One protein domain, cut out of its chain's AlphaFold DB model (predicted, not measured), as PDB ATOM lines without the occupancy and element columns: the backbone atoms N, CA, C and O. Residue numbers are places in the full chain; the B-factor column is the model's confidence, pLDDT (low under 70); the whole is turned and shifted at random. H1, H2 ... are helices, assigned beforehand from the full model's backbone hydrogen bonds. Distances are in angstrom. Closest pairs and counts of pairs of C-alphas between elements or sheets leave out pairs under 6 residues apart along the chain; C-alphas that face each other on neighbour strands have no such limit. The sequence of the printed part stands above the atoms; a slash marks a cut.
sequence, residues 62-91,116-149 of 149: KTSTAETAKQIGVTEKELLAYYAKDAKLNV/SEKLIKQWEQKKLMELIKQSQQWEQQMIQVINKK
ATOM      1  N   LYS A  62     245.592 143.233 116.376       47.34
ATOM      2  CA  LYS A  62     245.692 141.953 115.688       47.34
ATOM      3  C   LYS A  62     246.171 142.310 114.294       47.34
ATOM      4  O   LYS A  62     245.356 142.625 113.434       47.34
ATOM      5  N   THR A  63     247.485 142.328 114.097       56.69
ATOM      6  CA  THR A  63     248.060 142.351 112.759       56.69
ATOM      7  C   THR A  63     247.460 141.168 112.029       56.69
ATOM      8  O   THR A  63     247.526 140.036 112.522       56.69
ATOM      9  N   SER A  64     246.801 141.432 110.907       67.56
ATOM     10  CA  SER A  64     246.148 140.378 110.138       67.56
ATOM     11  C   SER A  64     247.185 139.325 109.731       67.56
ATOM     12  O   SER A  64     248.368 139.638 109.549       67.56
ATOM     13  N   THR A  65     246.770 138.068 109.566       68.69
ATOM     14  CA  THR A  65     247.640 137.001 109.043       68.69
ATOM     15  C   THR A  65     248.291 137.429 107.723       68.69
ATOM     16  O   THR A  65     249.481 137.201 107.520       68.69
ATOM     17  N   ALA A  66     247.554 138.164 106.884       69.44
ATOM     18  CA  ALA A  66     248.056 138.751 105.645       69.44
ATOM     19  C   ALA A  66     249.154 139.813 105.866       69.44
ATOM     20  O   ALA A  66     250.150 139.847 105.142       69.44
ATOM     21  N   GLU A  67     249.014 140.669 106.880       73.25
ATOM     22  CA  GLU A  67     250.029 141.679 107.214       73.25
ATOM     23  C   GLU A  67     251.293 141.029 107.770       73.25
ATOM     24  O   GLU A  67     252.403 141.424 107.418       73.25
ATOM     25  N   THR A  68     251.125 139.995 108.592       74.88
ATOM     26  CA  THR A  68     252.231 139.209 109.146       74.88
ATOM     27  C   THR A  68     252.986 138.489 108.028       74.88
ATOM     28  O   THR A  68     254.208 138.587 107.948       74.88
ATOM     29  N   ALA A  69     252.272 137.858 107.092       74.31
ATOM     30  CA  ALA A  69     252.867 137.219 105.919       74.31
ATOM     31  C   ALA A  69     253.668 138.224 105.071       74.31
ATOM     32  O   ALA A  69     254.819 137.963 104.714       74.31
ATOM     33  N   LYS A  70     253.119 139.429 104.855       81.50
ATOM     34  CA  LYS A  70     253.807 140.523 104.154       81.50
ATOM     35  C   LYS A  70     255.067 141.001 104.883       81.50
ATOM     36  O   LYS A  70     256.070 141.262 104.228       81.50
ATOM     37  N   GLN A  71     255.039 141.108 106.213       82.62
ATOM     38  CA  GLN A  71     256.209 141.488 107.018       82.62
ATOM     39  C   GLN A  71     257.326 140.437 106.975       82.62
ATOM     40  O   GLN A  71     258.499 140.791 107.060       82.62
ATOM     41  N   ILE A  72     256.963 139.157 106.858       84.25
ATOM     42  CA  ILE A  72     257.910 138.039 106.757       84.25
ATOM     43  C   ILE A  72     258.446 137.896 105.321       84.25
ATOM     44  O   ILE A  72     259.568 137.434 105.130       84.25
ATOM     45  N   GLY A  73     257.669 138.312 104.315       84.81
ATOM     46  CA  GLY A  73     257.990 138.111 102.900       84.81
ATOM     47  C   GLY A  73     257.542 136.747 102.367       84.81
ATOM     48  O   GLY A  73     258.169 136.215 101.455       84.81
ATOM     49  N   VAL A  74     256.478 136.174 102.938       84.06
ATOM     50  CA  VAL A  74     255.875 134.895 102.517       84.06
ATOM     51  C   VAL A  74     254.415 135.094 102.122       84.06
ATOM     52  O   VAL A  74     253.810 136.126 102.419       84.06
ATOM     53  N   THR A  75     253.819 134.104 101.463       84.12
ATOM     54  CA  THR A  75     252.377 134.128 101.195       84.12
ATOM     55  C   THR A  75     251.577 133.753 102.443       84.12
ATOM     56  O   THR A  75     252.022 132.978 103.293       84.12
ATOM     57  N   GLU A  76     250.348 134.260 102.546       77.31
ATOM     58  CA  GLU A  76     249.439 133.915 103.647       77.31
ATOM     59  C   GLU A  76     249.172 132.403 103.722       77.31
ATOM     60  O   GLU A  76     249.121 131.827 104.807       77.31
ATOM     61  N   LYS A  77     249.083 131.738 102.563       77.81
ATOM     62  CA  LYS A  77     248.896 130.285 102.475       77.81
ATOM     63  C   LYS A  77     250.062 129.517 103.100       77.81
ATOM     64  O   LYS A  77     249.831 128.527 103.787       77.81
ATOM     65  N   GLU A  78     251.296 129.958 102.875       78.06
ATOM     66  CA  GLU A  78     252.486 129.336 103.467       78.06
ATOM     67  C   GLU A  78     252.555 129.572 104.975       78.06
ATOM     68  O   GLU A  78     252.874 128.647 105.720       78.06
ATOM     69  N   LEU A  79     252.193 130.776 105.427       78.12
ATOM     70  CA  LEU A  79     252.140 131.104 106.849       78.12
ATOM     71  C   LEU A  79     251.092 130.254 107.585       78.12
ATOM     72  O   LEU A  79     251.378 129.674 108.631       78.12
ATOM     73  N   LEU A  80     249.893 130.117 107.014       78.12
ATOM     74  CA  LEU A  80     248.836 129.266 107.563       78.12
ATOM     75  C   LEU A  80     249.216 127.784 107.539       78.12
ATOM     76  O   LEU A  80     248.950 127.074 108.504       78.12
ATOM     77  N   ALA A  81     249.852 127.310 106.464       79.25
ATOM     78  CA  ALA A  81     250.308 125.926 106.368       79.25
ATOM     79  C   ALA A  81     251.397 125.605 107.401       79.25
ATOM     80  O   ALA A  81     251.391 124.508 107.957       79.25
ATOM     81  N   TYR A  82     252.299 126.549 107.682       76.62
ATOM     82  CA  TYR A  82     253.284 126.427 108.755       76.62
ATOM     83  C   TYR A  82     252.595 126.320 110.119       76.62
ATOM     84  O   TYR A  82     252.781 125.327 110.818       76.62
ATOM     85  N   TYR A  83     251.695 127.250 110.450       73.31
ATOM     86  CA  TYR A  83     250.971 127.205 111.724       73.31
ATOM     87  C   TYR A  83     250.045 126.003 111.869       73.31
ATOM     88  O   TYR A  83     249.830 125.535 112.982       73.31
ATOM     89  N   ALA A  84     249.521 125.455 110.774       73.12
ATOM     90  CA  ALA A  84     248.737 124.226 110.808       73.12
ATOM     91  C   ALA A  84     249.577 122.996 111.205       73.12
ATOM     92  O   ALA A  84     249.027 122.050 111.770       73.12
ATOM     93  N   LYS A  85     250.896 122.997 110.951       67.44
ATOM     94  CA  LYS A  85     251.806 121.936 111.426       67.44
ATOM     95  C   LYS A  85     251.992 121.997 112.944       67.44
ATOM     96  O   LYS A  85     252.036 120.944 113.582       67.44
ATOM     97  N   ASP A  86     252.028 123.209 113.496       59.69
ATOM     98  CA  ASP A  86     252.155 123.469 114.935       59.69
ATOM     99  C   ASP A  86     250.824 123.272 115.673       59.69
ATOM    100  O   ASP A  86     250.775 122.745 116.787       59.69
ATOM    101  N   ALA A  87     249.715 123.648 115.034       59.56
ATOM    102  CA  ALA A  87     248.362 123.595 115.571       59.56
ATOM    103  C   ALA A  87     247.757 122.185 115.499       59.56
ATOM    104  O   ALA A  87     246.604 122.004 115.101       59.56
ATOM    105  N   LYS A  88     248.488 121.177 115.989       54.56
ATOM    106  CA  LYS A  88     247.844 119.972 116.527       54.56
ATOM    107  C   LYS A  88     247.094 120.374 117.797       54.56
ATOM    108  O   LYS A  88     247.543 120.126 118.913       54.56
ATOM    109  N   LEU A  89     245.958 121.043 117.609       48.50
ATOM    110  CA  LEU A  89     244.978 121.363 118.636       48.50
ATOM    111  C   LEU A  89     244.438 120.042 119.179       48.50
ATOM    112  O   LEU A  89     243.441 119.504 118.705       48.50
ATOM    113  N   ASN A  90     245.132 119.486 120.166       46.81
ATOM    114  CA  ASN A  90     244.551 118.448 120.986       46.81
ATOM    115  C   ASN A  90     243.509 119.126 121.877       46.81
ATOM    116  O   ASN A  90     243.852 119.701 122.907       46.81
ATOM    117  N   VAL A  91     242.244 119.071 121.458       51.31
ATOM    118  CA  VAL A  91     241.088 119.615 122.191       51.31
ATOM    119  C   VAL A  91     240.950 119.049 123.611       51.31
ATOM    120  O   VAL A  91     240.260 119.641 124.434       51.31
ATOM    121  N   SER A 116     260.400 129.438 102.656       79.56
ATOM    122  CA  SER A 116     259.351 130.152 103.388       79.56
ATOM    123  C   SER A 116     259.304 129.738 104.864       79.56
ATOM    124  O   SER A 116     259.226 130.595 105.738       79.56
ATOM    125  N   GLU A 117     259.470 128.447 105.175       80.88
ATOM    126  CA  GLU A 117     259.560 127.965 106.565       80.88
ATOM    127  C   GLU A 117     260.784 128.518 107.301       80.88
ATOM    128  O   GLU A 117     260.701 128.841 108.486       80.88
ATOM    129  N   LYS A 118     261.922 128.675 106.610       83.50
ATOM    130  CA  LYS A 118     263.116 129.307 107.193       83.50
ATOM    131  C   LYS A 118     262.862 130.776 107.520       83.50
ATOM    132  O   LYS A 118     263.251 131.213 108.602       83.50
ATOM    133  N   LEU A 119     262.205 131.515 106.624       83.56
ATOM    134  CA  LEU A 119     261.858 132.922 106.844       83.56
ATOM    135  C   LEU A 119     260.899 133.088 108.027       83.56
ATOM    136  O   LEU A 119     261.141 133.924 108.899       83.56
ATOM    137  N   ILE A 120     259.862 132.249 108.104       83.00
ATOM    138  CA  ILE A 120     258.903 132.260 109.216       83.00
ATOM    139  C   ILE A 120     259.623 131.949 110.536       83.00
ATOM    140  O   ILE A 120     259.550 132.738 111.475       83.00
ATOM    141  N   LYS A 121     260.422 130.876 110.583       83.50
ATOM    142  CA  LYS A 121     261.191 130.479 111.775       83.50
ATOM    143  C   LYS A 121     262.155 131.568 112.255       83.50
ATOM    144  O   LYS A 121     262.226 131.846 113.452       83.50
ATOM    145  N   GLN A 122     262.882 132.218 111.345       84.00
ATOM    146  CA  GLN A 122     263.775 133.333 111.689       84.00
ATOM    147  C   GLN A 122     263.008 134.528 112.265       84.00
ATOM    148  O   GLN A 122     263.455 135.148 113.235       84.00
ATOM    149  N   TRP A 123     261.848 134.848 111.691       84.56
ATOM    150  CA  TRP A 123     260.994 135.921 112.188       84.56
ATOM    151  C   TRP A 123     260.462 135.622 113.597       84.56
ATOM    152  O   TRP A 123     260.524 136.491 114.471       84.56
ATOM    153  N   GLU A 124     260.035 134.385 113.865       80.44
ATOM    154  CA  GLU A 124     259.564 133.959 115.190       80.44
ATOM    155  C   GLU A 124     260.663 134.014 116.250       80.44
ATOM    156  O   GLU A 124     260.439 134.526 117.349       80.44
ATOM    157  N   GLN A 125     261.875 133.562 115.911       80.94
ATOM    158  CA  GLN A 125     263.040 133.675 116.794       80.94
ATOM    159  C   GLN A 125     263.358 135.139 117.118       80.94
ATOM    160  O   GLN A 125     263.596 135.483 118.277       80.94
ATOM    161  N   LYS A 126     263.315 136.026 116.115       82.56
ATOM    162  CA  LYS A 126     263.553 137.463 116.310       82.56
ATOM    163  C   LYS A 126     262.510 138.082 117.239       82.56
ATOM    164  O   LYS A 126     262.875 138.820 118.153       82.56
ATOM    165  N   LYS A 127     261.230 137.756 117.044       79.56
ATOM    166  CA  LYS A 127     260.139 138.224 117.910       79.56
ATOM    167  C   LYS A 127     260.265 137.703 119.336       79.56
ATOM    168  O   LYS A 127     260.031 138.450 120.282       79.56
ATOM    169  N   LEU A 128     260.665 136.446 119.505       77.69
ATOM    170  CA  LEU A 128     260.866 135.862 120.825       77.69
ATOM    171  C   LEU A 128     262.026 136.527 121.576       77.69
ATOM    172  O   LEU A 128     261.877 136.874 122.744       77.69
ATOM    173  N   MET A 129     263.147 136.776 120.896       76.81
ATOM    174  CA  MET A 129     264.282 137.518 121.455       76.81
ATOM    175  C   MET A 129     263.910 138.948 121.857       76.81
ATOM    176  O   MET A 129     264.333 139.422 122.910       76.81
ATOM    177  N   GLU A 130     263.109 139.635 121.041       79.50
ATOM    178  CA  GLU A 130     262.615 140.981 121.345       79.50
ATOM    179  C   GLU A 130     261.775 140.990 122.633       79.50
ATOM    180  O   GLU A 130     262.005 141.823 123.508       79.50
ATOM    181  N   LEU A 131     260.882 140.009 122.796       73.94
ATOM    182  CA  LEU A 131     260.076 139.841 124.010       73.94
ATOM    183  C   LEU A 131     260.930 139.523 125.245       73.94
ATOM    184  O   LEU A 131     260.712 140.114 126.300       73.94
ATOM    185  N   ILE A 132     261.925 138.637 125.120       74.38
ATOM    186  CA  ILE A 132     262.863 138.326 126.214       74.38
ATOM    187  C   ILE A 132     263.602 139.596 126.646       74.38
ATOM    188  O   ILE A 132     263.671 139.900 127.836       74.38
ATOM    189  N   LYS A 133     264.118 140.366 125.682       74.75
ATOM    190  CA  LYS A 133     264.847 141.606 125.961       74.75
ATOM    191  C   LYS A 133     263.959 142.641 126.652       74.75
ATOM    192  O   LYS A 133     264.397 143.262 127.616       74.75
ATOM    193  N   GLN A 134     262.720 142.810 126.191       75.44
ATOM    194  CA  GLN A 134     261.755 143.703 126.836       75.44
ATOM    195  C   GLN A 134     261.456 143.256 128.272       75.44
ATOM    196  O   GLN A 134     261.509 144.085 129.176       75.44
ATOM    197  N   SER A 135     261.226 141.960 128.503       71.19
ATOM    198  CA  SER A 135     261.000 141.409 129.850       71.19
ATOM    199  C   SER A 135     262.164 141.716 130.795       71.19
ATOM    200  O   SER A 135     261.955 142.227 131.890       71.19
ATOM    201  N   GLN A 136     263.403 141.493 130.345       74.38
ATOM    202  CA  GLN A 136     264.604 141.780 131.137       74.38
ATOM    203  C   GLN A 136     264.750 143.274 131.461       74.38
ATOM    204  O   GLN A 136     265.146 143.636 132.568       74.38
ATOM    205  N   GLN A 137     264.424 144.159 130.515       74.88
ATOM    206  CA  GLN A 137     264.446 145.605 130.755       74.88
ATOM    207  C   GLN A 137     263.405 146.024 131.799       74.88
ATOM    208  O   GLN A 137     263.720 146.825 132.680       74.88
ATOM    209  N   TRP A 138     262.197 145.460 131.732       71.75
ATOM    210  CA  TRP A 138     261.147 145.692 132.725       71.75
ATOM    211  C   TRP A 138     261.560 145.219 134.122       71.75
ATOM    212  O   TRP A 138     261.393 145.961 135.088       71.75
ATOM    213  N   GLU A 139     262.164 144.037 134.240       71.50
ATOM    214  CA  GLU A 139     262.682 143.525 135.515       71.50
ATOM    215  C   GLU A 139     263.746 144.451 136.114       71.50
ATOM    216  O   GLU A 139     263.674 144.806 137.291       71.50
ATOM    217  N   GLN A 140     264.701 144.918 135.303       73.12
ATOM    218  CA  GLN A 140     265.732 145.849 135.769       73.12
ATOM    219  C   GLN A 140     265.150 147.191 136.224       73.12
ATOM    220  O   GLN A 140     265.588 147.736 137.239       73.12
ATOM    221  N   GLN A 141     264.155 147.720 135.509       72.50
ATOM    222  CA  GLN A 141     263.459 148.943 135.918       72.50
ATOM    223  C   GLN A 141     262.712 148.744 137.239       72.50
ATOM    224  O   GLN A 141     262.828 149.579 138.136       72.50
ATOM    225  N   MET A 142     262.010 147.621 137.403       69.19
ATOM    226  CA  MET A 142     261.299 147.295 138.642       69.19
ATOM    227  C   MET A 142     262.248 147.163 139.837       69.19
ATOM    228  O   MET A 142     261.976 147.734 140.891       69.19
ATOM    229  N   ILE A 143     263.392 146.493 139.670       76.62
ATOM    230  CA  ILE A 143     264.416 146.374 140.721       76.62
ATOM    231  C   ILE A 143     264.955 147.754 141.123       76.62
ATOM    232  O   ILE A 143     265.110 148.034 142.311       76.62
ATOM    233  N   GLN A 144     265.196 148.652 140.163       70.94
ATOM    234  CA  GLN A 144     265.631 150.021 140.465       70.94
ATOM    235  C   GLN A 144     264.567 150.841 141.203       70.94
ATOM    236  O   GLN A 144     264.915 151.654 142.056       70.94
ATOM    237  N   VAL A 145     263.285 150.652 140.882       75.94
ATOM    238  CA  VAL A 145     262.172 151.325 141.572       75.94
ATOM    239  C   VAL A 145     262.024 150.811 143.004       75.94
ATOM    240  O   VAL A 145     261.789 151.612 143.906       75.94
ATOM    241  N   ILE A 146     262.193 149.504 143.221       72.00
ATOM    242  CA  ILE A 146     262.136 148.891 144.554       72.00
ATOM    243  C   ILE A 146     263.318 149.356 145.412       72.00
ATOM    244  O   ILE A 146     263.098 149.792 146.532       72.00
ATOM    245  N   ASN A 147     264.543 149.356 144.880       69.75
ATOM    246  CA  ASN A 147     265.746 149.750 145.631       69.75
ATOM    247  C   ASN A 147     265.861 151.263 145.911       69.75
ATOM    248  O   ASN A 147     266.776 151.682 146.615       69.75
ATOM    249  N   LYS A 148     264.990 152.096 145.324       64.69
ATOM    250  CA  LYS A 148     264.911 153.544 145.590       64.69
ATOM    251  C   LYS A 148     263.876 153.915 146.660       64.69
ATOM    252  O   LYS A 148     263.768 155.100 146.977       64.69
ATOM    253  N   LYS A 149     263.106 152.951 147.167       49.84
ATOM    254  CA  LYS A 149     262.206 153.110 148.318       49.84
ATOM    255  C   LYS A 149     262.855 152.543 149.570       49.84
ATOM    256  O   LYS A 149     262.563 153.110 150.642       49.84
TER     257      LYS A 149
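Overview. This is residues 62 to 91 and 116 to 149 of the 149 residues of an uncharacterized protein of Brevibacillus laterosporus (UniProt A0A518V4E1). One long helix, H3, makes the long axis of an elongated model, and two short helices, H1 and H2, gather at its first end as a small head. Most of H3 sticks out from that head as a bare arm, residues 125 to 149 standing free, and a tail of residues 87 to 91 stands free after H2. The printed part has 64 residues with three named helices, in the order H1, H2, H3, and no named strand; the class is all helix. It is extended, with a radius of gyration of the C-alphas of 17.1 A and spans of 53 by 31 by 22 A.

Along the chain. H3 runs from Ser 116, C-alpha at (259.351, 130.152, 103.388), to Ile 146, C-alpha at (262.136, 148.891, 144.554), 45.3 A from first to last C-alpha. H2 is residues 76 to 86, 15.6 A long. H1 is residues 65 to 72, 10.6 A long, with C-alpha 65 at (247.640, 137.001, 109.043).

Arrangement. H3 touches H2 with residues 116 to 120 alone, and the closest C-alphas, those of Glu 117 and Tyr 82, are 6.8 A apart. These two run the same way at a steep tilt of 69.9 degrees, only just short of about perpendicular. H3 only just touches H1, with 3 pairs of C-alphas within 8 A and with residues 119 to 123 alone; the closest C-alphas, those of Ile 120 and Ile 72, are 6.4 A apart. Their lines are about perpendicular, at 90 degrees. H1 and H2 touch, about perpendicular at 85 degrees, with the closest C-alphas, those of Ala 69 and Glu 76, 5.3 A apart. The helix packing is mostly crossed, with no touching pair at a shallow tilt. In H1, H2 and H3 every O i to N i+4 pair is within hydrogen-bond range.

Size, cuts and confidence. The C-alphas farthest apart, those of Lys 77 and Lys 149, are 52.9 A apart. Residues 92 to 115 are not printed, and C-alphas 91 and 116 are 28.3 A apart across this cut, which lies in the link from H2 to H3. The link from H1 to H2 is tight. Mean pLDDT of the printed part is 73.3; residues 62 to 66, 85 to 91, 142 and 147 to 149 are under 70.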